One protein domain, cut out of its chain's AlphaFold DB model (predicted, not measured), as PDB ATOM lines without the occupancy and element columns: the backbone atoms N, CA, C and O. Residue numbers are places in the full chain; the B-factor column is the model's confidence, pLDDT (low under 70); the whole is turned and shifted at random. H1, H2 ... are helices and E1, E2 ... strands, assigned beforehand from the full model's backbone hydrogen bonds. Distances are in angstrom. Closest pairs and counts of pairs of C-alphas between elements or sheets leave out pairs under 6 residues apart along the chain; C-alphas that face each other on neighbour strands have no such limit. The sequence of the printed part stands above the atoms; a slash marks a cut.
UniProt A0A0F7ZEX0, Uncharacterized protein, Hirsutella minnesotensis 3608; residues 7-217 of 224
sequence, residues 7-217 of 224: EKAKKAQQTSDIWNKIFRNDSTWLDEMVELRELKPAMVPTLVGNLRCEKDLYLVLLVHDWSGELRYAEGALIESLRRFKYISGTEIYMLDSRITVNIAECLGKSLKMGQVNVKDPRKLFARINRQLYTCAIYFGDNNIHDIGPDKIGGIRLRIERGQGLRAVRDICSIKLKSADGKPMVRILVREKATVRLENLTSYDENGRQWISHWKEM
ATOM      1  N   GLU A   7     139.006 116.024 123.272       51.00
ATOM      2  CA  GLU A   7     139.204 115.911 121.828       51.00
ATOM      3  C   GLU A   7     139.750 114.535 121.399       51.00
ATOM      4  O   GLU A   7     139.319 113.996 120.380       51.00
ATOM      5  N   LYS A   8     140.636 113.921 122.201       47.69
ATOM      6  CA  LYS A   8     141.125 112.551 121.957       47.69
ATOM      7  C   LYS A   8     140.012 111.523 122.147       47.69
ATOM      8  O   LYS A   8     139.891 110.611 121.338       47.69
ATOM      9  N   ALA A   9     139.163 111.713 123.158       49.91
ATOM     10  CA  ALA A   9     137.994 110.861 123.385       49.91
ATOM     11  C   ALA A   9     136.967 110.961 122.240       49.91
ATOM     12  O   ALA A   9     136.438 109.944 121.801       49.91
ATOM     13  N   LYS A  10     136.736 112.164 121.687       54.03
ATOM     14  CA  LYS A  10     135.858 112.359 120.518       54.03
ATOM     15  C   LYS A  10     136.398 111.692 119.248       54.03
ATOM     16  O   LYS A  10     135.629 111.053 118.538       54.03
ATOM     17  N   LYS A  11     137.703 111.809 118.972       52.50
ATOM     18  CA  LYS A  11     138.343 111.167 117.806       52.50
ATOM     19  C   LYS A  11     138.352 109.635 117.923       52.50
ATOM     20  O   LYS A  11     138.026 108.972 116.945       52.50
ATOM     21  N   ALA A  12     138.606 109.100 119.120       52.75
ATOM     22  CA  ALA A  12     138.512 107.669 119.423       52.75
ATOM     23  C   ALA A  12     137.101 107.096 119.241       52.75
ATOM     24  O   ALA A  12     136.926 106.022 118.666       52.75
ATOM     25  N   GLN A  13     136.079 107.837 119.679       56.09
ATOM     26  CA  GLN A  13     134.689 107.454 119.448       56.09
ATOM     27  C   GLN A  13     134.367 107.425 117.945       56.09
ATOM     28  O   GLN A  13     133.701 106.509 117.476       56.09
ATOM     29  N   GLN A  14     134.876 108.395 117.178       59.97
ATOM     30  CA  GLN A  14     134.617 108.524 115.743       59.97
ATOM     31  C   GLN A  14     135.255 107.401 114.902       59.97
ATOM     32  O   GLN A  14     134.670 106.990 113.901       59.97
ATOM     33  N   THR A  15     136.426 106.879 115.285       61.22
ATOM     34  CA  THR A  15     137.082 105.758 114.579       61.22
ATOM     35  C   THR A  15     136.425 104.415 114.858       61.22
ATOM     36  O   THR A  15     136.180 103.657 113.919       61.22
ATOM     37  N   SER A  16     136.101 104.134 116.125       62.00
ATOM     38  CA  SER A  16     135.361 102.926 116.518       62.00
ATOM     39  C   SER A  16     133.987 102.878 115.833       62.00
ATOM     40  O   SER A  16     133.553 101.832 115.354       62.00
ATOM     41  N   ASP A  17     133.347 104.039 115.685       80.62
ATOM     42  CA  ASP A  17     132.046 104.178 115.031       80.62
ATOM     43  C   ASP A  17     132.077 103.835 113.527       80.62
ATOM     44  O   ASP A  17     131.110 103.289 113.002       80.62
ATOM     45  N   ILE A  18     133.178 104.080 112.805       91.25
ATOM     46  CA  ILE A  18     133.245 103.762 111.365       91.25
ATOM     47  C   ILE A  18     133.347 102.253 111.121       91.25
ATOM     48  O   ILE A  18     132.618 101.730 110.278       91.25
ATOM     49  N   TRP A  19     134.202 101.540 111.857       94.31
ATOM     50  CA  TRP A  19     134.313 100.082 111.723       94.31
ATOM     51  C   TRP A  19     132.992  99.390 112.067       94.31
ATOM     52  O   TRP A  19     132.506  98.575 111.284       94.31
ATOM     53  N   ASN A  20     132.347  99.817 113.156       92.88
ATOM     54  CA  ASN A  20     131.040  99.311 113.578       92.88
ATOM     55  C   ASN A  20     129.904  99.667 112.612       92.88
ATOM     56  O   ASN A  20     128.846  99.057 112.684       92.88
ATOM     57  N   LYS A  21     130.079 100.636 111.707       94.12
ATOM     58  CA  LYS A  21     129.119 100.942 110.629       94.12
ATOM     59  C   LYS A  21     129.283 100.056 109.395       94.12
ATOM     60  O   LYS A  21     128.397 100.071 108.538       94.12
ATOM     61  N   ILE A  22     130.396  99.331 109.290       96.25
ATOM     62  CA  ILE A  22     130.732  98.464 108.154       96.25
ATOM     63  C   ILE A  22     130.560  96.995 108.552       96.25
ATOM     64  O   ILE A  22     129.857  96.254 107.869       96.25
ATOM     65  N   PHE A  23     131.137  96.599 109.683       96.06
ATOM     66  CA  PHE A  23     131.129  95.227 110.182       96.06
ATOM     67  C   PHE A  23     130.088  95.038 111.283       96.06
ATOM     68  O   PHE A  23     129.699  95.981 111.985       96.06
ATOM     69  N   ARG A  24     129.585  93.810 111.403       95.50
ATOM     70  CA  ARG A  24     128.715  93.415 112.508       95.50
ATOM     71  C   ARG A  24     129.530  93.332 113.795       95.50
ATOM     72  O   ARG A  24     130.716  93.031 113.766       95.50
ATOM     73  N   ASN A  25     128.877  93.560 114.928       89.88
ATOM     74  CA  ASN A  25     129.559  93.548 116.224       89.88
ATOM     75  C   ASN A  25     129.972  92.134 116.670       89.88
ATOM     76  O   ASN A  25     130.830  92.007 117.531       89.88
ATOM     77  N   ASP A  26     129.333  91.095 116.127       90.31
ATOM     78  CA  ASP A  26     129.604  89.679 116.399       90.31
ATOM     79  C   ASP A  26     130.560  89.038 115.380       90.31
ATOM     80  O   ASP A  26     130.807  87.838 115.432       90.31
ATOM     81  N   SER A  27     131.088  89.824 114.440       91.94
ATOM     82  CA  SER A  27     132.049  89.344 113.453       91.94
ATOM     83  C   SER A  27     133.443  89.190 114.061       91.94
ATOM     84  O   SER A  27     133.988  90.162 114.575       91.94
ATOM     85  N   THR A  28     134.081  88.046 113.822       91.00
ATOM     86  CA  THR A  28     135.504  87.789 114.115       91.00
ATOM     87  C   THR A  28     136.437  88.061 112.934       91.00
ATOM     88  O   THR A  28     137.651  88.066 113.102       91.00
ATOM     89  N   TRP A  29     135.903  88.342 111.740       91.31
ATOM     90  CA  TRP A  29     136.696  88.420 110.506       91.31
ATOM     91  C   TRP A  29     137.879  89.398 110.585       91.31
ATOM     92  O   TRP A  29     138.982  89.085 110.147       91.31
ATOM     93  N   LEU A  30     137.681  90.592 111.158       89.38
ATOM     94  CA  LEU A  30     138.765  91.570 111.304       89.38
ATOM     95  C   LEU A  30     139.863  91.080 112.251       89.38
ATOM     96  O   LEU A  30     141.035  91.337 111.976       89.38
ATOM     97  N   ASP A  31     139.494  90.376 113.321       88.12
ATOM     98  CA  ASP A  31     140.436  89.793 114.276       88.12
ATOM     99  C   ASP A  31     141.220  88.644 113.628       88.12
ATOM    100  O   ASP A  31     142.444  88.619 113.710       88.12
ATOM    101  N   GLU A  32     140.560  87.785 112.850       86.00
ATOM    102  CA  GLU A  32     141.221  86.738 112.057       86.00
ATOM    103  C   GLU A  32     142.239  87.338 111.071       86.00
ATOM    104  O   GLU A  32     143.372  86.867 110.963       86.00
ATOM    105  N   MET A  33     141.897  88.446 110.400       83.38
ATOM    106  CA  MET A  33     142.848  89.158 109.531       83.38
ATOM    107  C   MET A  33     144.038  89.742 110.309       83.38
ATOM    108  O   MET A  33     145.130  89.902 109.760       83.38
ATOM    109  N   VAL A  34     143.852  90.086 111.587       81.56
ATOM    110  CA  VAL A  34     144.948  90.493 112.476       81.56
ATOM    111  C   VAL A  34     145.825  89.305 112.869       81.56
ATOM    112  O   VAL A  34     147.038  89.475 112.969       81.56
ATOM    113  N   GLU A  35     145.262  88.121 113.069       78.38
ATOM    114  CA  GLU A  35     146.017  86.922 113.452       78.38
ATOM    115  C   GLU A  35     146.864  86.366 112.301       78.38
ATOM    116  O   GLU A  35     147.995  85.931 112.513       78.38
ATOM    117  N   LEU A  36     146.412  86.525 111.052       72.38
ATOM    118  CA  LEU A  36     147.190  86.174 109.852       72.38
ATOM    119  C   LEU A  36     148.500  86.979 109.691       72.38
ATOM    120  O   LEU A  36     149.282  86.744 108.765       72.38
ATOM    121  N   ARG A  37     148.792  87.923 110.599       61.03
ATOM    122  CA  ARG A  37     149.992  88.770 110.568       61.03
ATOM    123  C   ARG A  37     151.318  88.046 110.764       61.03
ATOM    124  O   ARG A  37     152.367  88.644 110.489       61.03
ATOM    125  N   GLU A  38     151.308  86.795 111.209       54.47
ATOM    126  CA  GLU A  38     152.534  86.006 111.386       54.47
ATOM    127  C   GLU A  38     153.318  85.801 110.070       54.47
ATOM    128  O   GLU A  38     154.513  85.510 110.099       54.47
ATOM    129  N   LEU A  39     152.703  86.094 108.915       55.91
ATOM    130  CA  LEU A  39     153.265  85.920 107.568       55.91
ATOM    131  C   LEU A  39     153.964  87.166 106.954       55.91
ATOM    132  O   LEU A  39     154.143  87.207 105.745       55.91
ATOM    133  N   LYS A  40     154.351  88.168 107.769       54.19
ATOM    134  CA  LYS A  40     155.176  89.394 107.503       54.19
ATOM    135  C   LYS A  40     155.501  89.810 106.035       54.19
ATOM    136  O   LYS A  40     156.098  89.034 105.298       54.19
ATOM    137  N   PRO A  41     155.398  91.113 105.666       55.38
ATOM    138  CA  PRO A  41     155.057  92.278 106.486       55.38
ATOM    139  C   PRO A  41     153.549  92.524 106.472       55.38
ATOM    140  O   PRO A  41     152.985  93.004 105.490       55.38
ATOM    141  N   ALA A  42     152.894  92.204 107.580       58.34
ATOM    142  CA  ALA A  42     151.452  92.279 107.652       58.34
ATOM    143  C   ALA A  42     151.007  93.622 108.226       58.34
ATOM    144  O   ALA A  42     151.483  94.089 109.269       58.34
ATOM    145  N   MET A  43     150.107  94.271 107.502       69.00
ATOM    146  CA  MET A  43     149.432  95.457 107.987       69.00
ATOM    147  C   MET A  43     148.150  95.060 108.696       69.00
ATOM    148  O   MET A  43     147.538  94.032 108.425       69.00
ATOM    149  N   VAL A  44     147.746  95.920 109.614       86.12
ATOM    150  CA  VAL A  44     146.424  95.852 110.215       86.12
ATOM    151  C   VAL A  44     145.384  96.163 109.127       86.12
ATOM    152  O   VAL A  44     145.682  96.995 108.257       86.12
ATOM    153  N   PRO A  45     144.180  95.564 109.147       91.06
ATOM    154  CA  PRO A  45     143.096  96.016 108.286       91.06
ATOM    155  C   PRO A  45     142.945  97.535 108.384       91.06
ATOM    156  O   PRO A  45     142.936  98.100 109.478       91.06
ATOM    157  N   THR A  46     142.914  98.213 107.244       93.62
ATOM    158  CA  THR A  46     143.002  99.673 107.182       93.62
ATOM    159  C   THR A  46     141.947 100.228 106.253       93.62
ATOM    160  O   THR A  46     141.862  99.834 105.092       93.62
ATOM    161  N   LEU A  47     141.178 101.196 106.741       95.88
ATOM    162  CA  LEU A  47     140.287 101.996 105.911       95.88
ATOM    163  C   LEU A  47     141.013 103.261 105.479       95.88
ATOM    164  O   LEU A  47     141.531 103.998 106.315       95.88
ATOM    165  N   VAL A  48     141.023 103.533 104.179       96.06
ATOM    166  CA  VAL A  48     141.577 104.769 103.619       96.06
ATOM    167  C   VAL A  48     140.481 105.551 102.923       96.06
ATOM    168  O   VAL A  48     139.727 104.982 102.140       96.06
ATOM    169  N   GLY A  49     140.407 106.858 103.168       95.81
ATOM    170  CA  GLY A  49     139.497 107.738 102.446       95.81
ATOM    171  C   GLY A  49     139.347 109.124 103.059       95.81
ATOM    172  O   GLY A  49     140.005 109.489 104.035       95.81
ATOM    173  N   ASN A  50     138.472 109.926 102.456       92.56
ATOM    174  CA  ASN A  50     138.256 111.308 102.860       92.56
ATOM    175  C   ASN A  50     137.151 111.411 103.922       92.56
ATOM    176  O   ASN A  50     135.981 111.615 103.597       92.56
ATOM    177  N   LEU A  51     137.541 111.356 105.197       88.00
ATOM    178  CA  LEU A  51     136.620 111.484 106.335       88.00
ATOM    179  C   LEU A  51     136.032 112.894 106.513       88.00
ATOM    180  O   LEU A  51     135.144 113.082 107.337       88.00
ATOM    181  N   ARG A  52     136.501 113.889 105.747       79.44
ATOM    182  CA  ARG A  52     135.939 115.252 105.752       79.44
ATOM    183  C   ARG A  52     134.679 115.370 104.878       79.44
ATOM    184  O   ARG A  52     134.075 116.435 104.833       79.44
ATOM    185  N   CYS A  53     134.302 114.319 104.144       74.06
ATOM    186  CA  CYS A  53     133.075 114.285 103.349       74.06
ATOM    187  C   CYS A  53     131.903 113.770 104.199       74.06
ATOM    188  O   CYS A  53     131.822 112.578 104.479       74.06
ATOM    189  N   GLU A  54     130.984 114.656 104.590       66.50
ATOM    190  CA  GLU A  54     129.878 114.316 105.504       66.50
ATOM    191  C   GLU A  54     128.688 113.606 104.836       66.50
ATOM    192  O   GLU A  54     127.870 113.004 105.528       66.50
ATOM    193  N   LYS A  55     128.546 113.688 103.504       72.50
ATOM    194  CA  LYS A  55     127.331 113.219 102.806       72.50
ATOM    195  C   LYS A  55     127.418 111.790 102.279       72.50
ATOM    196  O   LYS A  55     126.478 111.035 102.489       72.50
ATOM    197  N   ASP A  56     128.527 111.447 101.627       82.94
ATOM    198  CA  ASP A  56     128.768 110.132 101.027       82.94
ATOM    199  C   ASP A  56     130.230 109.757 101.256       82.94
ATOM    200  O   ASP A  56     131.135 110.209 100.540       82.94
ATOM    201  N   LEU A  57     130.475 108.971 102.302       93.12
ATOM    202  CA  LEU A  57     131.826 108.561 102.646       93.12
ATOM    203  C   LEU A  57     132.263 107.422 101.721       93.12
ATOM    204  O   LEU A  57     131.589 106.401 101.623       93.12
ATOM    205  N   TYR A  58     133.403 107.591 101.055       95.75
ATOM    206  CA  TYR A  58     134.012 106.560 100.222       95.75
ATOM    207  C   TYR A  58     135.331 106.111 100.840       95.75
ATOM    208  O   TYR A  58     136.232 106.930 101.047       95.75
ATOM    209  N   LEU A  59     135.433 104.815 101.113       97.19
ATOM    210  CA  LEU A  59     136.592 104.180 101.722       97.19
ATOM    211  C   LEU A  59     137.104 103.047 100.835       97.19
ATOM    212  O   LEU A  59     136.341 102.410 100.113       97.19
ATOM    213  N   VAL A  60     138.393 102.755 100.939       96.62
ATOM    214  CA  VAL A  60     138.982 101.489 100.491       96.62
ATOM    215  C   VAL A  60     139.378 100.701 101.730       96.62
ATOM    216  O   VAL A  60     140.061 101.246 102.599       96.62
ATOM    217  N   LEU A  61     138.958  99.439 101.796       95.50
ATOM    218  CA  LEU A  61     139.424  98.484 102.790       95.50
ATOM    219  C   LEU A  61     140.683  97.793 102.271       95.50
ATOM    220  O   LEU A  61     140.670  97.163 101.214       95.50
ATOM    221  N   LEU A  62     141.763  97.934 103.028       92.19
ATOM    222  CA  LEU A  62     143.058  97.348 102.741       92.19
ATOM    223  C   LEU A  62     143.385  96.301 103.805       92.19
ATOM    224  O   LEU A  62     143.433  96.621 104.990       92.19
ATOM    225  N   VAL A  63     143.624  95.067 103.377       87.69
ATOM    226  CA  VAL A  63     143.977  93.920 104.239       87.69
ATOM    227  C   VAL A  63     145.340  93.322 103.922       87.69
ATOM    228  O   VAL A  63     145.828  92.479 104.658       87.69
ATOM    229  N   HIS A  64     146.008  93.857 102.901       80.00
ATOM    230  CA  HIS A  64     147.412  93.570 102.592       80.00
ATOM    231  C   HIS A  64     147.659  92.107 102.255       80.00
ATOM    232  O   HIS A  64     148.655  91.517 102.672       80.00
ATOM    233  N   ASP A  65     146.745  91.557 101.465       74.94
ATOM    234  CA  ASP A  65     146.844  90.201 100.965       74.94
ATOM    235  C   ASP A  65     147.860  90.136  99.828       74.94
ATOM    236  O   ASP A  65     147.588  90.498  98.681       74.94
ATOM    237  N   TRP A  66     149.068  89.699 100.170       71.94
ATOM    238  CA  TRP A  66     150.131  89.468  99.199       71.94
ATOM    239  C   TRP A  66     150.081  88.066  98.588       71.94
ATOM    240  O   TRP A  66     150.696  87.863  97.541       71.94
ATOM    241  N   SER A  67     149.382  87.113  99.216       72.12
ATOM    242  CA  SER A  67     149.252  85.749  98.695       72.12
ATOM    243  C   SER A  67     148.136  85.647  97.653       72.12
ATOM    244  O   SER A  67     148.233  84.842  96.730       72.12
ATOM    245  N   GLY A  68     147.118  86.506  97.749       71.50
ATOM    246  CA  GLY A  68     145.921  86.470  96.908       71.50
ATOM    247  C   GLY A  68     144.910  85.408  97.352       71.50
ATOM    248  O   GLY A  68     143.947  85.137  96.629       71.50
ATOM    249  N   GLU A  69     145.135  84.794  98.513       75.00
ATOM    250  CA  GLU A  69     144.327  83.698  99.043       75.00
ATOM    251  C   GLU A  69     143.026  84.193  99.690       75.00
ATOM    252  O   GLU A  69     142.071  83.424  99.801       75.00
ATOM    253  N   LEU A  70     142.914  85.480 100.048       77.12
ATOM    254  CA  LEU A  70     141.703  85.994 100.703       77.12
ATOM    255  C   LEU A  70     140.451  85.893  99.831       77.12
ATOM    256  O   LEU A  70     139.346  85.839 100.365       77.12
ATOM    257  N   ARG A  71     140.600  85.767  98.506       77.12
ATOM    258  CA  ARG A  71     139.467  85.492  97.606       77.12
ATOM    259  C   ARG A  71     138.687  84.232  97.987       77.12
ATOM    260  O   ARG A  71     137.494  84.157  97.720       77.12
ATOM    261  N   TYR A  72     139.342  83.246  98.599       77.06
ATOM    262  CA  TYR A  72     138.694  82.009  99.037       77.06
ATOM    263  C   TYR A  72     137.893  82.195 100.333       77.06
ATOM    264  O   TYR A  72     137.031  81.376 100.641       77.06
ATOM    265  N   ALA A  73     138.126  83.297 101.048       81.44
ATOM    266  CA  ALA A  73     137.403  83.703 102.247       81.44
ATOM    267  C   ALA A  73     136.340  84.787 101.964       81.44
ATOM    268  O   ALA A  73     135.863  85.437 102.898       81.44
ATOM    269  N   GLU A  74     135.937  84.988 100.699       87.88
ATOM    270  CA  GLU A  74     134.905  85.972 100.332       87.88
ATOM    271  C   GLU A  74     133.612  85.755 101.132       87.88
ATOM    272  O   GLU A  74     133.061  86.716 101.661       87.88
ATOM    273  N   GLY A  75     133.158  84.506 101.291       89.38
ATOM    274  CA  GLY A  75     131.951  84.192 102.066       89.38
ATOM    275  C   GLY A  75     132.015  84.715 103.505       89.38
ATOM    276  O   GLY A  75     131.108  85.421 103.939       89.38
ATOM    277  N   ALA A  76     133.131  84.467 104.197       91.31
ATOM    278  CA  ALA A  76     133.347  84.932 105.566       91.31
ATOM    279  C   ALA A  76     133.367  86.467 105.657       91.31
ATOM    280  O   ALA A  76     132.772  87.046 106.568       91.31
ATOM    281  N   LEU A  77     133.975  87.149 104.675       93.25
ATOM    282  CA  LEU A  77     133.884  88.606 104.583       93.25
ATOM    283  C   LEU A  77     132.424  89.046 104.441       93.25
ATOM    284  O   LEU A  77     131.982  89.925 105.169       93.25
ATOM    285  N   ILE A  78     131.660  88.466 103.519       94.94
ATOM    286  CA  ILE A  78     130.276  88.889 103.278       94.94
ATOM    287  C   ILE A  78     129.389  88.678 104.509       94.94
ATOM    288  O   ILE A  78     128.595  89.559 104.840       94.94
ATOM    289  N   GLU A  79     129.563  87.569 105.224       95.44
ATOM    290  CA  GLU A  79     128.835  87.270 106.464       95.44
ATOM    291  C   GLU A  79     129.190  88.217 107.620       95.44
ATOM    292  O   GLU A  79     128.340  88.493 108.477       95.44
ATOM    293  N   SER A  80     130.417  88.754 107.613       96.31
ATOM    294  CA  SER A  80     130.920  89.710 108.606       96.31
ATOM    295  C   SER A  80     130.331  91.119 108.475       96.31
ATOM    296  O   SER A  80     130.314  91.892 109.438       96.31
ATOM    297  N   LEU A  81     129.852  91.483 107.284       96.94
ATOM    298  CA  LEU A  81     129.395  92.833 106.974       96.94
ATOM    299  C   LEU A  81     127.980  93.091 107.501       96.94
ATOM    300  O   LEU A  81     127.113  92.217 107.546       96.94
ATOM    301  N   ARG A  82     127.704  94.349 107.857       96.62
ATOM    302  CA  ARG A  82     126.326  94.825 108.049       96.62
ATOM    303  C   ARG A  82     125.576  94.862 106.724       96.62
ATOM    304  O   ARG A  82     126.163  94.732 105.659       96.62
ATOM    305  N   ARG A  83     124.264  95.113 106.777       96.69
ATOM    306  CA  ARG A  83     123.399  95.186 105.593       96.69
ATOM    307  C   ARG A  83     123.977  96.125 104.527       96.69
ATOM    308  O   ARG A  83     124.099  97.336 104.731       96.69
ATOM    309  N   PHE A  84     124.276  95.558 103.365       97.31
ATOM    310  CA  PHE A  84     124.877  96.265 102.243       97.31
ATOM    311  C   PHE A  84     124.191  95.891 100.926       97.31
ATOM    312  O   PHE A  84     123.385  94.963 100.852       97.31
ATOM    313  N   LYS A  85     124.525  96.625  99.867       97.00
ATOM    314  CA  LYS A  85     124.267  96.216  98.483       97.00
ATOM    315  C   LYS A  85     125.510  96.430  97.635       97.00
ATOM    316  O   LYS A  85     126.233  97.406  97.839       97.00
ATOM    317  N   TYR A  86     125.727  95.568  96.653       96.19
ATOM    318  CA  TYR A  86     126.734  95.819  95.629       96.19
ATOM    319  C   TYR A  86     126.303  96.984  94.735       96.19
ATOM    320  O   TYR A  86     125.163  97.044  94.272       96.19
ATOM    321  N   ILE A  87     127.223  97.914  94.488       94.56
ATOM    322  CA  ILE A  87     127.063  98.983  93.484       94.56
ATOM    323  C   ILE A  87     128.034  98.805  92.305       94.56
ATOM    324  O   ILE A  87     127.891  99.453  91.264       94.56
ATOM    325  N   SER A  88     129.023  97.926  92.467       92.19
ATOM    326  CA  SER A  88     129.890  97.374  91.426       92.19
ATOM    327  C   SER A  88     130.393  95.995  91.880       92.19
ATOM    328  O   SER A  88     130.061  95.546  92.972       92.19
ATOM    329  N   GLY A  89     131.232  95.329  91.080       89.25
ATOM    330  CA  GLY A  89     131.848  94.052  91.468       89.25
ATOM    331  C   GLY A  89     132.925  94.142  92.561       89.25
ATOM    332  O   GLY A  89     133.525  93.117  92.881       89.25
ATOM    333  N   THR A  90     133.227  95.341  93.066       92.62
ATOM    334  CA  THR A  90     134.258  95.617  94.086       92.62
ATOM    335  C   THR A  90     133.824  96.657  95.121       92.62
ATOM    336  O   THR A  90     134.522  96.848  96.112       92.62
ATOM    337  N   GLU A  91     132.699  97.345  94.908       95.75
ATOM    338  CA  GLU A  91     132.187  98.396  95.785       95.75
ATOM    339  C   GLU A  91     130.850  97.975  96.394       95.75
ATOM    340  O   GLU A  91     129.892  97.643  95.683       95.75
ATOM    341  N   ILE A  92     130.782  98.062  97.718       97.00
ATOM    342  CA  ILE A  92     129.578  97.833  98.509       97.00
ATOM    343  C   ILE A  92     129.114  99.147  99.129       97.00
ATOM    344  O   ILE A  92     129.920  99.970  99.557       97.00
ATOM    345  N   TYR A  93     127.803  99.355  99.168       97.25
ATOM    346  CA  TYR A  93     127.175 100.484  99.839       97.25
ATOM    347  C   TYR A  93     126.450  99.990 101.090       97.25
ATOM    348  O   TYR A  93     125.525  99.181 100.992       97.25
ATOM    349  N   MET A  94     126.864 100.497 102.248       96.62
ATOM    350  CA  MET A  94     126.278 100.193 103.548       96.62
ATOM    351  C   MET A  94     124.942 100.929 103.693       96.62
ATOM    352  O   MET A  94     124.897 102.164 103.691       96.62
ATOM    353  N   LEU A  95     123.844 100.176 103.811       93.56
ATOM    354  CA  LEU A  95     122.486 100.734 103.748       93.56
ATOM    355  C   LEU A  95     122.183 101.671 104.923       93.56
ATOM    356  O   LEU A  95     121.516 102.686 104.732       93.56
ATOM    357  N   ASP A  96     122.734 101.365 106.096       90.94
ATOM    358  CA  ASP A  96     122.414 102.061 107.345       90.94
ATOM    359  C   ASP A  96     123.349 103.251 107.639       90.94
ATOM    360  O   ASP A  96     123.080 104.042 108.540       90.94
ATOM    361  N   SER A  97     124.451 103.401 106.895       89.69
ATOM    362  CA  SER A  97     125.514 104.366 107.225       89.69
ATOM    363  C   SER A  97     125.963 105.270 106.076       89.69
ATOM    364  O   SER A  97     126.765 106.173 106.304       89.69
ATOM    365  N   ARG A  98     125.442 105.074 104.855       89.06
ATOM    366  CA  ARG A  98     125.833 105.830 103.644       89.06
ATOM    367  C   ARG A  98     127.335 105.782 103.341       89.06
ATOM    368  O   ARG A  98     127.892 106.684 102.715       89.06
ATOM    369  N   ILE A  99     127.993 104.715 103.783       95.19
ATOM    370  CA  ILE A  99     129.400 104.451 103.502       95.19
ATOM    371  C   ILE A  99     129.466 103.562 102.267       95.19
ATOM    372  O   ILE A  99     128.818 102.522 102.200       95.19
ATOM    373  N   THR A 100     130.269 103.958 101.290       96.69
ATOM    374  CA  THR A 100     130.713 103.068 100.221       96.69
ATOM    375  C   THR A 100     132.097 102.547 100.566       96.69
ATOM    376  O   THR A 100     133.002 103.341 100.819       96.69
ATOM    377  N   VAL A 101     132.275 101.232 100.534       97.50
ATOM    378  CA  VAL A 101     133.566 100.585 100.766       97.50
ATOM    379  C   VAL A 101     133.967  99.839  99.503       97.50
ATOM    380  O   VAL A 101     133.207  99.027  98.982       97.50
ATOM    381  N   ASN A 102     135.161 100.117  98.997       96.81
ATOM    382  CA  ASN A 102     135.812  99.258  98.024       96.81
ATOM    383  C   ASN A 102     136.526  98.121  98.768       96.81
ATOM    384  O   ASN A 102     137.366  98.379  99.630       96.81
ATOM    385  N   ILE A 103     136.182  96.885  98.420       95.12
ATOM    386  CA  ILE A 103     136.705  95.644  99.006       95.12
ATOM    387  C   ILE A 103     137.516  94.837  97.981       95.12
ATOM    388  O   ILE A 103     137.664  93.628  98.117       95.12
ATOM    389  N   ALA A 104     138.025  95.480  96.921       92.50
ATOM    390  CA  ALA A 104     138.659  94.781  95.800       92.50
ATOM    391  C   ALA A 104     139.841  93.901  96.228       92.50
ATOM    392  O   ALA A 104     140.036  92.829  95.659       92.50
ATOM    393  N   GLU A 105     140.615  94.341  97.222       88.62
ATOM    394  CA  GLU A 105     141.709  93.532  97.756       88.62
ATOM    395  C   GLU A 105     141.203  92.255  98.429       88.62
ATOM    396  O   GLU A 105     141.723  91.184  98.143       88.62
ATOM    397  N   CYS A 106     140.163  92.347  99.260       88.19
ATOM    398  CA  CYS A 106     139.625  91.191  99.975       88.19
ATOM    399  C   CYS A 106     139.045  90.127  99.029       88.19
ATOM    400  O   CYS A 106     138.972  88.959  99.380       88.19
ATOM    401  N   LEU A 107     138.655  90.527  97.815       87.81
ATOM    402  CA  LEU A 107     138.165  89.629  96.766       87.81
ATOM    403  C   LEU A 107     139.298  89.036  95.903       87.81
ATOM    404  O   LEU A 107     139.032  88.468  94.843       87.81
ATOM    405  N   GLY A 108     140.567  89.257  96.271       77.88
ATOM    406  CA  GLY A 108     141.744  88.886  95.474       77.88
ATOM    407  C   GLY A 108     141.774  89.525  94.083       77.88
ATOM    408  O   GLY A 108     142.441  89.030  93.176       77.88
ATOM    409  N   LYS A 109     141.055  90.641  93.885       73.50
ATOM    410  CA  LYS A 109     141.058  91.422  92.635       73.50
ATOM    411  C   LYS A 109     142.180  92.463  92.617       73.50
ATOM    412  O   LYS A 109     142.096  93.467  91.899       73.50
ATOM    413  N   SER A 110     143.228  92.231  93.408       63.84
ATOM    414  CA  SER A 110     144.477  92.978  93.363       63.84
ATOM    415  C   SER A 110     145.272  92.631  92.103       63.84
ATOM    416  O   SER A 110     145.366  91.469  91.709       63.84
ATOM    417  N   LEU A 111     145.864  93.635  91.457       61.41
ATOM    418  CA  LEU A 111     146.775  93.408  90.330       61.41
ATOM    419  C   LEU A 111     148.155  92.962  90.843       61.41
ATOM    420  O   LEU A 111     148.456  93.060  92.036       61.41
ATOM    421  N   LYS A 112     149.028  92.530  89.919       63.41
ATOM    422  CA  LYS A 112     150.443  92.241  90.208       63.41
ATOM    423  C   LYS A 112     151.057  93.376  91.048       63.41
ATOM    424  O   LYS A 112     150.899  94.545  90.704       63.41
ATOM    425  N   MET A 113     151.788  93.018  92.107       62.69
ATOM    426  CA  MET A 113     152.466  93.940  93.041       62.69
ATOM    427  C   MET A 113     151.555  94.749  93.991       62.69
ATOM    428  O   MET A 113     151.871  95.893  94.313       62.69
ATOM    429  N   GLY A 114     150.443  94.178  94.469       68.88
ATOM    430  CA  GLY A 114     149.666  94.766  95.576       68.88
ATOM    431  C   GLY A 114     148.890  96.036  95.211       68.88
ATOM    432  O   GLY A 114     148.624  96.882  96.072       68.88
ATOM    433  N   GLN A 115     148.550  96.193  93.927       87.00
ATOM    434  CA  GLN A 115     147.701  97.291  93.466       87.00
ATOM    435  C   GLN A 115     146.228  96.938  93.664       87.00
ATOM    436  O   GLN A 115     145.824  95.803  93.415       87.00
ATOM    437  N   VAL A 116     145.411  97.920  94.032       90.69
ATOM    438  CA  VAL A 116     143.974  97.743  94.266       90.69
ATOM    439  C   VAL A 116     143.177  98.494  93.216       90.69
ATOM    440  O   VAL A 116     143.412  99.677  92.961       90.69
ATOM    441  N   ASN A 117     142.212  97.803  92.621       91.50
ATOM    442  CA  ASN A 117     141.306  98.393  91.652       91.50
ATOM    443  C   ASN A 117     140.200  99.188  92.347       91.50
ATOM    444  O   ASN A 117     139.454  98.663  93.174       91.50
ATOM    445  N   VAL A 118     140.065 100.451  91.963       92.81
ATOM    446  CA  VAL A 118     139.022 101.359  92.444       92.81
ATOM    447  C   VAL A 118     138.319 102.016  91.260       92.81
ATOM    448  O   VAL A 118     138.911 102.236  90.202       92.81
ATOM    449  N   LYS A 119     137.041 102.369  91.402       92.00
ATOM    450  CA  LYS A 119     136.276 102.973  90.296       92.00
ATOM    451  C   LYS A 119     136.702 104.413  90.006       92.00
ATOM    452  O   LYS A 119     136.768 104.838  88.848       92.00
ATOM    453  N   ASP A 120     136.966 105.170  91.068       93.12
ATOM    454  CA  ASP A 120     137.426 106.556  91.005       93.12
ATOM    455  C   ASP A 120     138.284 106.897  92.236       93.12
ATOM    456  O   ASP A 120     137.728 107.262  93.278       93.12
ATOM    457  N   PRO A 121     139.626 106.830  92.133       95.31
ATOM    458  CA  PRO A 121     140.504 107.114  93.264       95.31
ATOM    459  C   PRO A 121     140.320 108.525  93.836       95.31
ATOM    460  O   PRO A 121     140.585 108.750  95.011       95.31
ATOM    461  N   ARG A 122     139.806 109.489  93.054       95.44
ATOM    462  CA  ARG A 122     139.614 110.880  93.509       95.44
ATOM    463  C   ARG A 122     138.702 110.988  94.722       95.44
ATOM    464  O   ARG A 122     138.872 111.916  95.505       95.44
ATOM    465  N   LYS A 123     137.754 110.059  94.879       94.94
ATOM    466  CA  LYS A 123     136.813 110.043  96.008       94.94
ATOM    467  C   LYS A 123     137.505 109.871  97.362       94.94
ATOM    468  O   LYS A 123     136.940 110.240  98.384       94.94
ATOM    469  N   LEU A 124     138.731 109.351  97.365       96.06
ATOM    470  CA  LEU A 124     139.520 109.133  98.572       96.06
ATOM    471  C   LEU A 124     140.211 110.397  99.073       96.06
ATOM    472  O   LEU A 124     140.704 110.400 100.198       96.06
ATOM    473  N   PHE A 125     140.264 111.461  98.271       95.88
ATOM    474  CA  PHE A 125     141.084 112.627  98.565       95.88
ATOM    475  C   PHE A 125     140.254 113.900  98.712       95.88
ATOM    476  O   PHE A 125     139.323 114.167  97.952       95.88
ATOM    477  N   ALA A 126     140.657 114.737  99.659       93.81
ATOM    478  CA  ALA A 126     140.294 116.143  99.715       93.81
ATOM    479  C   ALA A 126     141.366 116.980  99.006       93.81
ATOM    480  O   ALA A 126     142.550 116.641  99.021       93.81
ATOM    481  N   ARG A 127     140.956 118.111  98.424       92.81
ATOM    482  CA  ARG A 127     141.883 119.138  97.935       92.81
ATOM    483  C   ARG A 127     141.826 120.344  98.863       92.81
ATOM    484  O   ARG A 127     140.810 121.030  98.896       92.81
ATOM    485  N   ILE A 128     142.922 120.624  99.560       89.81
ATOM    486  CA  ILE A 128     143.056 121.753 100.491       89.81
ATOM    487  C   ILE A 128     144.293 122.537 100.068       89.81
ATOM    488  O   ILE A 128     145.348 121.946  99.863       89.81
ATOM    489  N   ASN A 129     144.169 123.852  99.862       89.00
ATOM    490  CA  ASN A 129     145.285 124.711  99.430       89.00
ATOM    491  C   ASN A 129     146.061 124.144  98.226       89.00
ATOM    492  O   ASN A 129     147.285 124.127  98.189       89.00
ATOM    493  N   ARG A 130     145.317 123.642  97.228       87.00
ATOM    494  CA  ARG A 130     145.815 122.968  96.008       87.00
ATOM    495  C   ARG A 130     146.539 121.632  96.222       87.00
ATOM    496  O   ARG A 130     146.810 120.967  95.226       87.00
ATOM    497  N   GLN A 131     146.760 121.213  97.460       91.19
ATOM    498  CA  GLN A 131     147.379 119.947  97.831       91.19
ATOM    499  C   GLN A 131     146.324 118.871  98.105       91.19
ATOM    500  O   GLN A 131     145.154 119.171  98.347       91.19
ATOM    501  N   LEU A 132     146.743 117.611  98.017       94.31
ATOM    502  CA  LEU A 132     145.895 116.452  98.272       94.31
ATOM    503  C   LEU A 132     146.087 115.960  99.699       94.31
ATOM    504  O   LEU A 132     147.207 115.936 100.199       94.31
ATOM    505  N   TYR A 133     144.983 115.556 100.314       95.25
ATOM    506  CA  TYR A 133     144.949 114.978 101.649       95.25
ATOM    507  C   TYR A 133     143.977 113.805 101.675       95.25
ATOM    508  O   TYR A 133     142.946 113.831 101.003       95.25
ATOM    509  N   THR A 134     144.271 112.801 102.485       96.50
ATOM    510  CA  THR A 134     143.351 111.707 102.819       96.50
ATOM    511  C   THR A 134     143.576 111.298 104.272       96.50
ATOM    512  O   THR A 134     144.377 111.923 104.971       96.50
ATOM    513  N   CYS A 135     142.865 110.288 104.750       95.69
ATOM    514  CA  CYS A 135     143.021 109.756 106.094       95.69
ATOM    515  C   CYS A 135     143.131 108.230 106.043       95.69
ATOM    516  O   CYS A 135     142.566 107.596 105.150       95.69
ATOM    517  N   ALA A 136     143.813 107.650 107.028       94.69
ATOM    518  CA  ALA A 136     143.777 106.223 107.319       94.69
ATOM    519  C   ALA A 136     143.200 105.968 108.717       94.69
ATOM    520  O   ALA A 136     143.477 106.715 109.659       94.69
ATOM    521  N   ILE A 137     142.421 104.897 108.842       93.69
ATOM    522  CA  ILE A 137     141.955 104.343 110.112       93.69
ATOM    523  C   ILE A 137     142.452 102.908 110.178       93.69
ATOM    524  O   ILE A 137     142.073 102.071 109.360       93.69
ATOM    525  N   TYR A 138     143.304 102.643 111.154       91.88
ATOM    526  CA  TYR A 138     143.865 101.331 111.423       91.88
ATOM    527  C   TYR A 138     142.921 100.554 112.342       91.88
ATOM    528  O   TYR A 138     142.437 101.099 113.335       91.88
ATOM    529  N   PHE A 139     142.626  99.293 112.030       90.62
ATOM    530  CA  PHE A 139     141.827  98.455 112.918       90.62
ATOM    531  C   PHE A 139     142.555  98.242 114.255       90.62
ATOM    532  O   PHE A 139     143.761  97.985 114.282       90.62
ATOM    533  N   GLY A 140     141.820  98.396 115.359       87.06
ATOM    534  CA  GLY A 140     142.364  98.406 116.721       87.06
ATOM    535  C   GLY A 140     143.016  99.729 117.150       87.06
ATOM    536  O   GLY A 140     143.353  99.883 118.322       87.06
ATOM    537  N   ASP A 141     143.171 100.701 116.244       86.62
ATOM    538  CA  ASP A 141     143.632 102.049 116.578       86.62
ATOM    539  C   ASP A 141     142.445 103.011 116.702       86.62
ATOM    540  O   ASP A 141     141.561 103.091 115.848       86.62
ATOM    541  N   ASN A 142     142.467 103.801 117.768       81.75
ATOM    542  CA  ASN A 142     141.459 104.809 118.066       81.75
ATOM    543  C   ASN A 142     141.802 106.188 117.472       81.75
ATOM    544  O   ASN A 142     141.288 107.213 117.918       81.75
ATOM    545  N   ASN A 143     142.717 106.248 116.505       85.25
ATOM    546  CA  ASN A 143     143.159 107.493 115.893       85.25
ATOM    547  C   ASN A 143     142.891 107.516 114.387       85.25
ATOM    548  O   ASN A 143     143.093 106.538 113.669       85.25
ATOM    549  N   ILE A 144     142.476 108.688 113.908       90.06
ATOM    550  CA  ILE A 144     142.480 109.021 112.486       90.06
ATOM    551  C   ILE A 144     143.876 109.536 112.149       90.06
ATOM    552  O   ILE A 144     144.344 110.506 112.749       90.06
ATOM    553  N   HIS A 145     144.522 108.919 111.166       92.12
ATOM    554  CA  HIS A 145     145.840 109.329 110.696       92.12
ATOM    555  C   HIS A 145     145.699 110.161 109.434       92.12
ATOM    556  O   HIS A 145     145.364 109.636 108.373       92.12
ATOM    557  N   ASP A 146     145.964 111.461 109.538       93.56
ATOM    558  CA  ASP A 146     146.030 112.332 108.369       93.56
ATOM    559  C   ASP A 146     147.215 111.946 107.471       93.56
ATOM    560  O   ASP A 146     148.360 111.788 107.911       93.56
ATOM    561  N   ILE A 147     146.931 111.831 106.177       95.19
ATOM    562  CA  ILE A 147     147.911 111.560 105.133       95.19
ATOM    563  C   ILE A 147     148.013 112.808 104.265       95.19
ATOM    564  O   ILE A 147     147.073 113.181 103.557       95.19
ATOM    565  N   GLY A 148     149.170 113.458 104.370       94.56
ATOM    566  CA  GLY A 148     149.503 114.679 103.657       94.56
ATOM    567  C   GLY A 148     150.052 114.447 102.248       94.56
ATOM    568  O   GLY A 148     150.267 113.304 101.827       94.56
ATOM    569  N   PRO A 149     150.309 115.541 101.513       93.56
ATOM    570  CA  PRO A 149     150.774 115.500 100.128       93.56
ATOM    571  C   PRO A 149     152.142 114.828  99.955       93.56
ATOM    572  O   PRO A 149     152.403 114.264  98.902       93.56
ATOM    573  N   ASP A 150     152.997 114.839 100.978       92.31
ATOM    574  CA  ASP A 150     154.303 114.163 101.001       92.31
ATOM    575  C   ASP A 150     154.194 112.627 100.948       92.31
ATOM    576  O   ASP A 150     155.147 111.936 100.589       92.31
ATOM    577  N   LYS A 151     153.018 112.087 101.284       93.38
ATOM    578  CA  LYS A 151     152.720 110.648 101.321       93.38
ATOM    579  C   LYS A 151     151.767 110.209 100.216       93.38
ATOM    580  O   LYS A 151     151.349 109.050 100.212       93.38
ATOM    581  N   ILE A 152     151.404 111.112  99.307       94.56
ATOM    582  CA  ILE A 152     150.453 110.852  98.227       94.56
ATOM    583  C   ILE A 152     151.163 111.003  96.890       94.56
ATOM    584  O   ILE A 152     151.605 112.084  96.513       94.56
ATOM    585  N   GLY A 153     151.213 109.903  96.153       93.81
ATOM    586  CA  GLY A 153     151.702 109.858  94.791       93.81
ATOM    587  C   GLY A 153     150.594 109.966  93.757       93.81
ATOM    588  O   GLY A 153     149.427 109.652  94.002       93.81
ATOM    589  N   GLY A 154     150.972 110.366  92.550       94.38
ATOM    590  CA  GLY A 154     150.069 110.487  91.412       94.38
ATOM    591  C   GLY A 154     150.838 110.774  90.131       94.38
ATOM    592  O   GLY A 154     152.047 110.552  90.035       94.38
ATOM    593  N   ILE A 155     150.145 111.283  89.120       93.75
ATOM    594  CA  ILE A 155     150.777 111.643  87.852       93.75
ATOM    595  C   ILE A 155     151.612 112.915  88.048       93.75
ATOM    596  O   ILE A 155     151.060 113.997  88.266       93.75
ATOM    597  N   ARG A 156     152.939 112.787  87.933       91.75
ATOM    598  CA  ARG A 156     153.934 113.799  88.334       91.75
ATOM    599  C   ARG A 156     153.669 115.174  87.729       91.75
ATOM    600  O   ARG A 156     153.481 116.139  88.462       91.75
ATOM    601  N   LEU A 157     153.537 115.250  86.403       90.62
ATOM    602  CA  LEU A 157     153.282 116.517  85.705       90.62
ATOM    603  C   LEU A 157     151.973 117.185  86.154       90.62
ATOM    604  O   LEU A 157     151.868 118.410  86.166       90.62
ATOM    605  N   ARG A 158     150.957 116.397  86.523       92.62
ATOM    606  CA  ARG A 158     149.678 116.926  87.016       92.62
ATOM    607  C   ARG A 158     149.820 117.460  88.451       92.62
ATOM    608  O   ARG A 158     149.174 118.456  88.775       92.62
ATOM    609  N   ILE A 159     150.668 116.846  89.284       88.88
ATOM    610  CA  ILE A 159     151.022 117.341  90.627       88.88
ATOM    611  C   ILE A 159     151.816 118.645  90.530       88.88
ATOM    612  O   ILE A 159     151.410 119.637  91.128       88.88
ATOM    613  N   GLU A 160     152.885 118.673  89.730       90.00
ATOM    614  CA  GLU A 160     153.756 119.847  89.541       90.00
ATOM    615  C   GLU A 160     152.973 121.061  89.015       90.00
ATOM    616  O   GLU A 160     153.209 122.197  89.418       90.00
ATOM    617  N   ARG A 161     151.960 120.820  88.174       90.75
ATOM    618  CA  ARG A 161     151.033 121.849  87.671       90.75
ATOM    619  C   ARG A 161     149.892 122.191  88.639       90.75
ATOM    620  O   ARG A 161     148.969 122.913  88.265       90.75
ATOM    621  N   GLY A 162     149.884 121.637  89.851       86.94
ATOM    622  CA  GLY A 162     148.877 121.916  90.877       86.94
ATOM    623  C   GLY A 162     147.453 121.489  90.505       86.94
ATOM    624  O   GLY A 162     146.483 122.093  90.975       86.94
ATOM    625  N   GLN A 163     147.287 120.459  89.667       89.38
ATOM    626  CA  GLN A 163     145.981 120.050  89.127       89.38
ATOM    627  C   GLN A 163     145.093 119.277  90.126       89.38
ATOM    628  O   GLN A 163     144.002 118.822  89.764       89.38
ATOM    629  N   GLY A 164     145.523 119.149  91.387       90.81
ATOM    630  CA  GLY A 164     144.738 118.578  92.484       90.81
ATOM    631  C   GLY A 164     144.234 117.172  92.168       90.81
ATOM    632  O   GLY A 164     145.005 116.309  91.764       90.81
ATOM    633  N   LEU A 165     142.920 116.949  92.285       94.06
ATOM    634  CA  LEU A 165     142.295 115.635  92.074       94.06
ATOM    635  C   LEU A 165     142.549 115.042  90.679       94.06
ATOM    636  O   LEU A 165     142.480 113.829  90.506       94.06
ATOM    637  N   ARG A 166     142.871 115.857  89.662       93.12
ATOM    638  CA  ARG A 166     143.240 115.318  88.342       93.12
ATOM    639  C   ARG A 166     144.544 114.524  88.391       93.12
ATOM    640  O   ARG A 166     144.711 113.622  87.576       93.12
ATOM    641  N   ALA A 167     145.440 114.813  89.331       93.94
ATOM    642  CA  ALA A 167     146.700 114.092  89.476       93.94
ATOM    643  C   ALA A 167     146.526 112.633  89.912       93.94
ATOM    644  O   ALA A 167     147.351 111.801  89.556       93.94
ATOM    645  N   VAL A 168     145.431 112.329  90.612       95.12
ATOM    646  CA  VAL A 168     145.130 111.002  91.174       95.12
ATOM    647  C   VAL A 168     143.951 110.315  90.484       95.12
ATOM    648  O   VAL A 168     143.433 109.317  90.964       95.12
ATOM    649  N   ARG A 169     143.476 110.856  89.356       95.06
ATOM    650  CA  ARG A 169     142.276 110.346  88.672       95.06
ATOM    651  C   ARG A 169     142.425 108.911  88.180       95.06
ATOM    652  O   ARG A 169     141.469 108.147  88.233       95.06
ATOM    653  N   ASP A 170     143.583 108.601  87.618       93.44
ATOM    654  CA  ASP A 170     143.805 107.349  86.893       93.44
ATOM    655  C   ASP A 170     144.607 106.356  87.746       93.44
ATOM    656  O   ASP A 170     144.378 105.151  87.677       93.44
ATOM    657  N   ILE A 171     145.500 106.874  88.590       93.69
ATOM    658  CA  ILE A 171     146.320 106.115  89.527       93.69
ATOM    659  C   ILE A 171     146.748 107.015  90.687       93.69
ATOM    660  O   ILE A 171     146.902 108.228  90.508       93.69
ATOM    661  N   CYS A 172     146.983 106.430  91.852       94.56
ATOM    662  CA  CYS A 172     147.664 107.092  92.958       94.56
ATOM    663  C   CYS A 172     148.423 106.081  93.812       94.56
ATOM    664  O   CYS A 172     148.145 104.882  93.758       94.56
ATOM    665  N   SER A 173     149.364 106.571  94.613       93.94
ATOM    666  CA  SER A 173     149.941 105.803  95.714       93.94
ATOM    667  C   SER A 173     149.728 106.515  97.035       93.94
ATOM    668  O   SER A 173     149.614 107.740  97.093       93.94
ATOM    669  N   ILE A 174     149.660 105.729  98.101       93.75
ATOM    670  CA  ILE A 174     149.495 106.210  99.465       93.75
ATOM    671  C   ILE A 174     150.545 105.508 100.326       93.75
ATOM    672  O   ILE A 174     150.572 104.276 100.384       93.75
ATOM    673  N   LYS A 175     151.424 106.285 100.973       91.88
ATOM    674  CA  LYS A 175     152.409 105.791 101.948       91.88
ATOM    675  C   LYS A 175     151.729 105.667 103.316       91.88
ATOM    676  O   LYS A 175     151.386 106.666 103.949       91.88
ATOM    677  N   LEU A 176     151.529 104.429 103.750       90.81
ATOM    678  CA  LEU A 176     150.954 104.012 105.027       90.81
ATOM    679  C   LEU A 176     152.060 103.542 105.982       90.81
ATOM    680  O   LEU A 176     153.205 103.333 105.574       90.81
ATOM    681  N   LYS A 177     151.713 103.364 107.258       85.62
ATOM    682  CA  LYS A 177     152.557 102.689 108.248       85.62
ATOM    683  C   LYS A 177     152.074 101.258 108.456       85.62
ATOM    684  O   LYS A 177     150.877 101.038 108.628       85.62
ATOM    685  N   SER A 178     153.001 100.308 108.455       80.12
ATOM    686  CA  SER A 178     152.747  98.938 108.890       80.12
ATOM    687  C   SER A 178     152.680  98.824 110.411       80.12
ATOM    688  O   SER A 178     153.006  99.764 111.136       80.12
ATOM    689  N   ALA A 179     152.257  97.652 110.897       72.94
ATOM    690  CA  ALA A 179     152.151  97.374 112.329       72.94
ATOM    691  C   ALA A 179     153.499  97.516 113.066       72.94
ATOM    692  O   ALA A 179     153.532  97.954 114.209       72.94
ATOM    693  N   ASP A 180     154.616  97.211 112.396       75.19
ATOM    694  CA  ASP A 180     155.980  97.394 112.914       75.19
ATOM    695  C   ASP A 180     156.533  98.819 112.700       75.19
ATOM    696  O   ASP A 180     157.729  99.061 112.856       75.19
ATOM    697  N   GLY A 181     155.676  99.768 112.309       78.44
ATOM    698  CA  GLY A 181     156.023 101.173 112.101       78.44
ATOM    699  C   GLY A 181     156.765 101.466 110.798       78.44
ATOM    700  O   GLY A 181     157.031 102.636 110.512       78.44
ATOM    701  N   LYS A 182     157.081 100.447 109.988       81.62
ATOM    702  CA  LYS A 182     157.769 100.642 108.711       81.62
ATOM    703  C   LYS A 182     156.846 101.291 107.675       81.62
ATOM    704  O   LYS A 182     155.627 101.111 107.698       81.62
ATOM    705  N   PRO A 183     157.400 102.077 106.744       83.31
ATOM    706  CA  PRO A 183     156.611 102.603 105.651       83.31
ATOM    707  C   PRO A 183     156.231 101.494 104.672       83.31
ATOM    708  O   PRO A 183     157.030 100.609 104.360       83.31
ATOM    709  N   MET A 184     155.024 101.590 104.131       83.88
ATOM    710  CA  MET A 184     154.573 100.732 103.049       83.88
ATOM    711  C   MET A 184     153.655 101.504 102.116       83.88
ATOM    712  O   MET A 184     152.933 102.406 102.529       83.88
ATOM    713  N   VAL A 185     153.689 101.158 100.837       88.00
ATOM    714  CA  VAL A 185     153.000 101.911  99.796       88.00
ATOM    715  C   VAL A 185     151.903 101.058  99.196       88.00
ATOM    716  O   VAL A 185     152.135  99.907  98.831       88.00
ATOM    717  N   ARG A 186     150.711 101.638  99.062       89.75
ATOM    718  CA  ARG A 186     149.590 101.027  98.347       89.75
ATOM    719  C   ARG A 186     149.279 101.832  97.106       89.75
ATOM    720  O   ARG A 186     149.182 103.053  97.173       89.75
ATOM    721  N   ILE A 187     149.154 101.137  95.982       92.50
ATOM    722  CA  ILE A 187     148.835 101.731  94.686       92.50
ATOM    723  C   ILE A 187     147.360 101.467  94.414       92.50
ATOM    724  O   ILE A 187     146.921 100.319  94.444       92.50
ATOM    725  N   LEU A 188     146.603 102.521  94.137       93.69
ATOM    726  CA  LEU A 188     145.196 102.425  93.774       93.69
ATOM    727  C   LEU A 188     145.052 102.831  92.315       93.69
ATOM    728  O   LEU A 188     145.444 103.936  91.928       93.69
ATOM    729  N   VAL A 189     144.497 101.933  91.509       92.94
ATOM    730  CA  VAL A 189     144.395 102.088  90.059       92.94
ATOM    731  C   VAL A 189     142.935 102.157  89.668       92.94
ATOM    732  O   VAL A 189     142.098 101.411  90.176       92.94
ATOM    733  N   ARG A 190     142.619 103.057  88.740       92.56
ATOM    734  CA  ARG A 190     141.290 103.099  88.150       92.56
ATOM    735  C   ARG A 190     141.050 101.846  87.306       92.56
ATOM    736  O   ARG A 190     141.808 101.611  86.370       92.56
ATOM    737  N   GLU A 191     139.948 101.131  87.541       83.81
ATOM    738  CA  GLU A 191     139.577  99.902  86.797       83.81
ATOM    739  C   GLU A 191     139.668 100.046  85.265       83.81
ATOM    740  O   GLU A 191     140.023  99.111  84.554       83.81
ATOM    741  N   LYS A 192     139.355 101.237  84.743       82.44
ATOM    742  CA  LYS A 192     139.494 101.599  83.325       82.44
ATOM    743  C   LYS A 192     140.373 102.839  83.191       82.44
ATOM    744  O   LYS A 192     139.875 103.939  82.934       82.44
ATOM    745  N   ALA A 193     141.669 102.684  83.448       74.56
ATOM    746  CA  ALA A 193     142.639 103.756  83.263       74.56
ATOM    747  C   ALA A 193     142.631 104.250  81.806       74.56
ATOM    748  O   ALA A 193     142.605 103.463  80.862       74.56
ATOM    749  N   THR A 194     142.638 105.570  81.614       73.06
ATOM    750  CA  THR A 194     142.498 106.193  80.283       73.06
ATOM    751  C   THR A 194     143.835 106.583  79.653       73.06
ATOM    752  O   THR A 194     143.855 107.234  78.615       73.06
ATOM    753  N   VAL A 195     144.951 106.286  80.320       80.50
ATOM    754  CA  VAL A 195     146.294 106.728  79.933       80.50
ATOM    755  C   VAL A 195     147.301 105.612  80.175       80.50
ATOM    756  O   VAL A 195     147.198 104.883  81.161       80.50
ATOM    757  N   ARG A 196     148.292 105.491  79.286       84.50
ATOM    758  CA  ARG A 196     149.453 104.630  79.517       84.50
ATOM    759  C   ARG A 196     150.419 105.361  80.444       84.50
ATOM    760  O   ARG A 196     150.727 106.531  80.217       84.50
ATOM    761  N   LEU A 197     150.877 104.665  81.477       87.44
ATOM    762  CA  LEU A 197     151.696 105.235  82.537       87.44
ATOM    763  C   LEU A 197     153.008 104.471  82.671       87.44
ATOM    764  O   LEU A 197     153.034 103.247  82.570       87.44
ATOM    765  N   GLU A 198     154.078 105.216  82.907       89.19
ATOM    766  CA  GLU A 198     155.396 104.700  83.257       89.19
ATOM    767  C   GLU A 198     155.648 104.948  84.749       89.19
ATOM    768  O   GLU A 198     155.388 106.047  85.254       89.19
ATOM    769  N   ASN A 199     156.116 103.915  85.455       90.12
ATOM    770  CA  ASN A 199     156.414 103.986  86.882       90.12
ATOM    771  C   ASN A 199     157.654 104.850  87.116       90.12
ATOM    772  O   ASN A 199     158.722 104.571  86.582       90.12
ATOM    773  N   LEU A 200     157.537 105.845  87.989       87.12
ATOM    774  CA  LEU A 200     158.675 106.574  88.529       87.12
ATOM    775  C   LEU A 200     158.934 106.070  89.945       87.12
ATOM    776  O   LEU A 200     158.048 106.100  90.805       87.12
ATOM    777  N   THR A 201     160.152 105.590  90.179       86.25
ATOM    778  CA  THR A 201     160.547 105.063  91.484       86.25
ATOM    779  C   THR A 201     161.246 106.121  92.330       86.25
ATOM    780  O   THR A 201     161.845 107.073  91.832       86.25
ATOM    781  N   SER A 202     161.122 105.981  93.640       83.75
ATOM    782  CA  SER A 202     161.822 106.776  94.643       83.75
ATOM    783  C   SER A 202     162.330 105.856  95.739       83.75
ATOM    784  O   SER A 202     161.926 104.698  95.812       83.75
ATOM    785  N   TYR A 203     163.208 106.380  96.582       83.75
ATOM    786  CA  TYR A 203     163.765 105.656  97.714       83.75
ATOM    787  C   TYR A 203     163.238 106.276  99.005       83.75
ATOM    788  O   TYR A 203     163.042 107.491  99.075       83.75
ATOM    789  N   ASP A 204     162.925 105.445  99.992       76.56
ATOM    790  CA  ASP A 204     162.611 105.919 101.337       76.56
ATOM    791  C   ASP A 204     163.886 106.235 102.138       76.56
ATOM    792  O   ASP A 204     165.011 106.040 101.675       76.56
ATOM    793  N   GLU A 205     163.699 106.726 103.360       77.06
ATOM    794  CA  GLU A 205     164.762 107.034 104.320       77.06
ATOM    795  C   GLU A 205     165.690 105.846 104.651       77.06
ATOM    796  O   GLU A 205     166.799 106.053 105.133       77.06
ATOM    797  N   ASN A 206     165.268 104.613 104.354       78.25
ATOM    798  CA  ASN A 206     166.033 103.383 104.560       78.25
ATOM    799  C   ASN A 206     166.597 102.817 103.243       78.25
ATOM    800  O   ASN A 206     167.026 101.663 103.204       78.25
ATOM    801  N   GLY A 207     166.552 103.585 102.149       78.88
ATOM    802  CA  GLY A 207     167.031 103.159 100.834       78.88
ATOM    803  C   GLY A 207     166.132 102.139 100.131       78.88
ATOM    804  O   GLY A 207     166.559 101.529  99.151       78.88
ATOM    805  N   ARG A 208     164.888 101.926 100.582       80.44
ATOM    806  CA  ARG A 208     163.956 101.001  99.920       80.44
ATOM    807  C   ARG A 208     163.292 101.675  98.736       80.44
ATOM    808  O   ARG A 208     162.694 102.742  98.871       80.44
ATOM    809  N   GLN A 209     163.360 101.019  97.584       83.50
ATOM    810  CA  GLN A 209     162.733 101.498  96.360       83.50
ATOM    811  C   GLN A 209     161.213 101.296  96.400       83.50
ATOM    812  O   GLN A 209     160.723 100.234  96.781       83.50
ATOM    813  N   TRP A 210     160.459 102.295  95.950       81.94
ATOM    814  CA  TRP A 210     159.011 102.206  95.790       81.94
ATOM    815  C   TRP A 210     158.506 103.092  94.647       81.94
ATOM    816  O   TRP A 210     159.166 104.049  94.243       81.94
ATOM    817  N   ILE A 211     157.328 102.773  94.101       84.19
ATOM    818  CA  ILE A 211     156.700 103.555  93.026       84.19
ATOM    819  C   ILE A 211     155.971 104.746  93.643       84.19
ATOM    820  O   ILE A 211     154.912 104.592  94.256       84.19
ATOM    821  N   SER A 212     156.537 105.936  93.470       83.31
ATOM    822  CA  SER A 212     155.997 107.159  94.064       83.31
ATOM    823  C   SER A 212     155.133 107.955  93.107       83.31
ATOM    824  O   SER A 212     154.182 108.596  93.537       83.31
ATOM    825  N   HIS A 213     155.434 107.914  91.814       90.75
ATOM    826  CA  HIS A 213     154.763 108.742  90.825       90.75
ATOM    827  C   HIS A 213     154.651 108.023  89.489       90.75
ATOM    828  O   HIS A 213     155.293 107.002  89.247       90.75
ATOM    829  N   TRP A 214     153.865 108.613  88.592       93.56
ATOM    830  CA  TRP A 214     153.732 108.138  87.222       93.56
ATOM    831  C   TRP A 214     153.939 109.253  86.215       93.56
ATOM    832  O   TRP A 214     153.547 110.406  86.433       93.56
ATOM    833  N   LYS A 215     154.525 108.886  85.081       92.56
ATOM    834  CA  LYS A 215     154.642 109.733  83.898       92.56
ATOM    835  C   LYS A 215     153.643 109.264  82.846       92.56
ATOM    836  O   LYS A 215     153.514 108.070  82.594       92.56
ATOM    837  N   GLU A 216     152.924 110.206  82.241       90.44
ATOM    838  CA  GLU A 216     152.047 109.902  81.110       90.44
ATOM    839  C   GLU A 216     152.874 109.645  79.857       90.44
ATOM    840  O   GLU A 216     153.687 110.480  79.453       90.44
ATOM    841  N   MET A 217     152.622 108.506  79.222       85.38
ATOM    842  CA  MET A 217     153.243 108.152  77.957       85.38
ATOM    843  C   MET A 217     152.373 108.657  76.810       85.38
ATOM    844  O   MET A 217     151.170 108.387  76.760       85.38
TER     845      MET A 217
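Overview. This is residues 7 to 217 of the 224 residues of an uncharacterized protein of Hirsutella minnesotensis 3608 (UniProt A0A0F7ZEX0). A large, strongly twisted sheet of eight strands is face to face with a smaller sheet, E6 E11 E10, their strands crossed at 56 degrees, and the hairpin E12 and E13 faces that smaller sheet in turn, a stack of sheets. H1 packs on the large sheet, with the short H4 and H6 on the opposite face, while H2 and H3 are on neither larger sheet. The 211 printed residues, with six named helices and thirteen named strands, run H1 H2 E1 E2 H3 E3 E4 E5 E6 H4 E7 E8 E9 H5 H6 E10 E11 E12 E13. The class is mixed, helices and strands; the whole is compact, with a radius of gyration of the C-alphas of 16.5 A and spans of 47 by 36 by 34 A.

Along the chain. The large sheet holds E1, residues 46 to 49, E2, 57 to 62, E3, 84 to 86, E4, 91 to 94, E5, 99 to 102, E7, 126 to 128, E8, 131 to 138 and 23.3 A long, and E9, 144 to 147. The second sheet holds E6, 115 to 118, E10, 171 to 177, and E11, 183 to 190 and 23.3 A. E12 is 197 to 203; E13, 209 to 216, ends at C-alpha 216 (152.047, 109.902, 81.110) and bends by 53 degrees at residue 212. H1, residues 7 to 22 and 23.7 A, begins at C-alpha 7 (139.204, 115.911, 121.828). H2 is 29 to 39, H3 69 to 80, H4 121 to 124, H5 156 to 160 and H6 164 to 168.

Arrangement. E8 has E1 and E7 on one side, with N 47 and O 137 at 2.9 A and N 126 and O 133 at 2.8 A, and E9 on the other, with N 136 and O 145 at 2.9 A. E2 is antiparallel to E1, N 46 and O 62 at 2.8 A, and parallel to E5, N 59 and O 100 at 2.9 A. E3 E4 E5 and E7 E8 E9 are meanders, each strand the antiparallel neighbour of the one before. E11 is parallel to E6, N 116 and O 187 at 2.9 A, and antiparallel to E10, N 176 and O 184 at 2.7 A. E12 and E13 are antiparallel, N 200 and O 213 at 2.8 A. H6 is over E8 at a height over the sheet of 8.9 A and touches H4 and H5, the closest C-alphas being Arg 122 and Leu 165, 5.6 A, and Arg 158 and Ala 167, 4.8 A. H2 and H3 only just touch, with 3 pairs of C-alphas within 8 A, the closest Trp 29 and Ser 80, 6.2 A. Every O i to N i+4 pair is within hydrogen-bond range in H5, but 11 of 12 in H1, 4 of 7 in H2, 4 of 8 in H3 and 0 of 1 in H6, whose O i to N i+3 pairs are 2 of 2; H4 is too short for such a pair.

Size, cuts and confidence. The C-alphas farthest apart, Asp 26 and Met 217, are 48.8 A apart. The printed part has no cut; the link E5 to E6, residues 103 to 114, is long. The model's pLDDT is under 70 at residues 7 to 16, 37 to 43, 54 and 110 to 114.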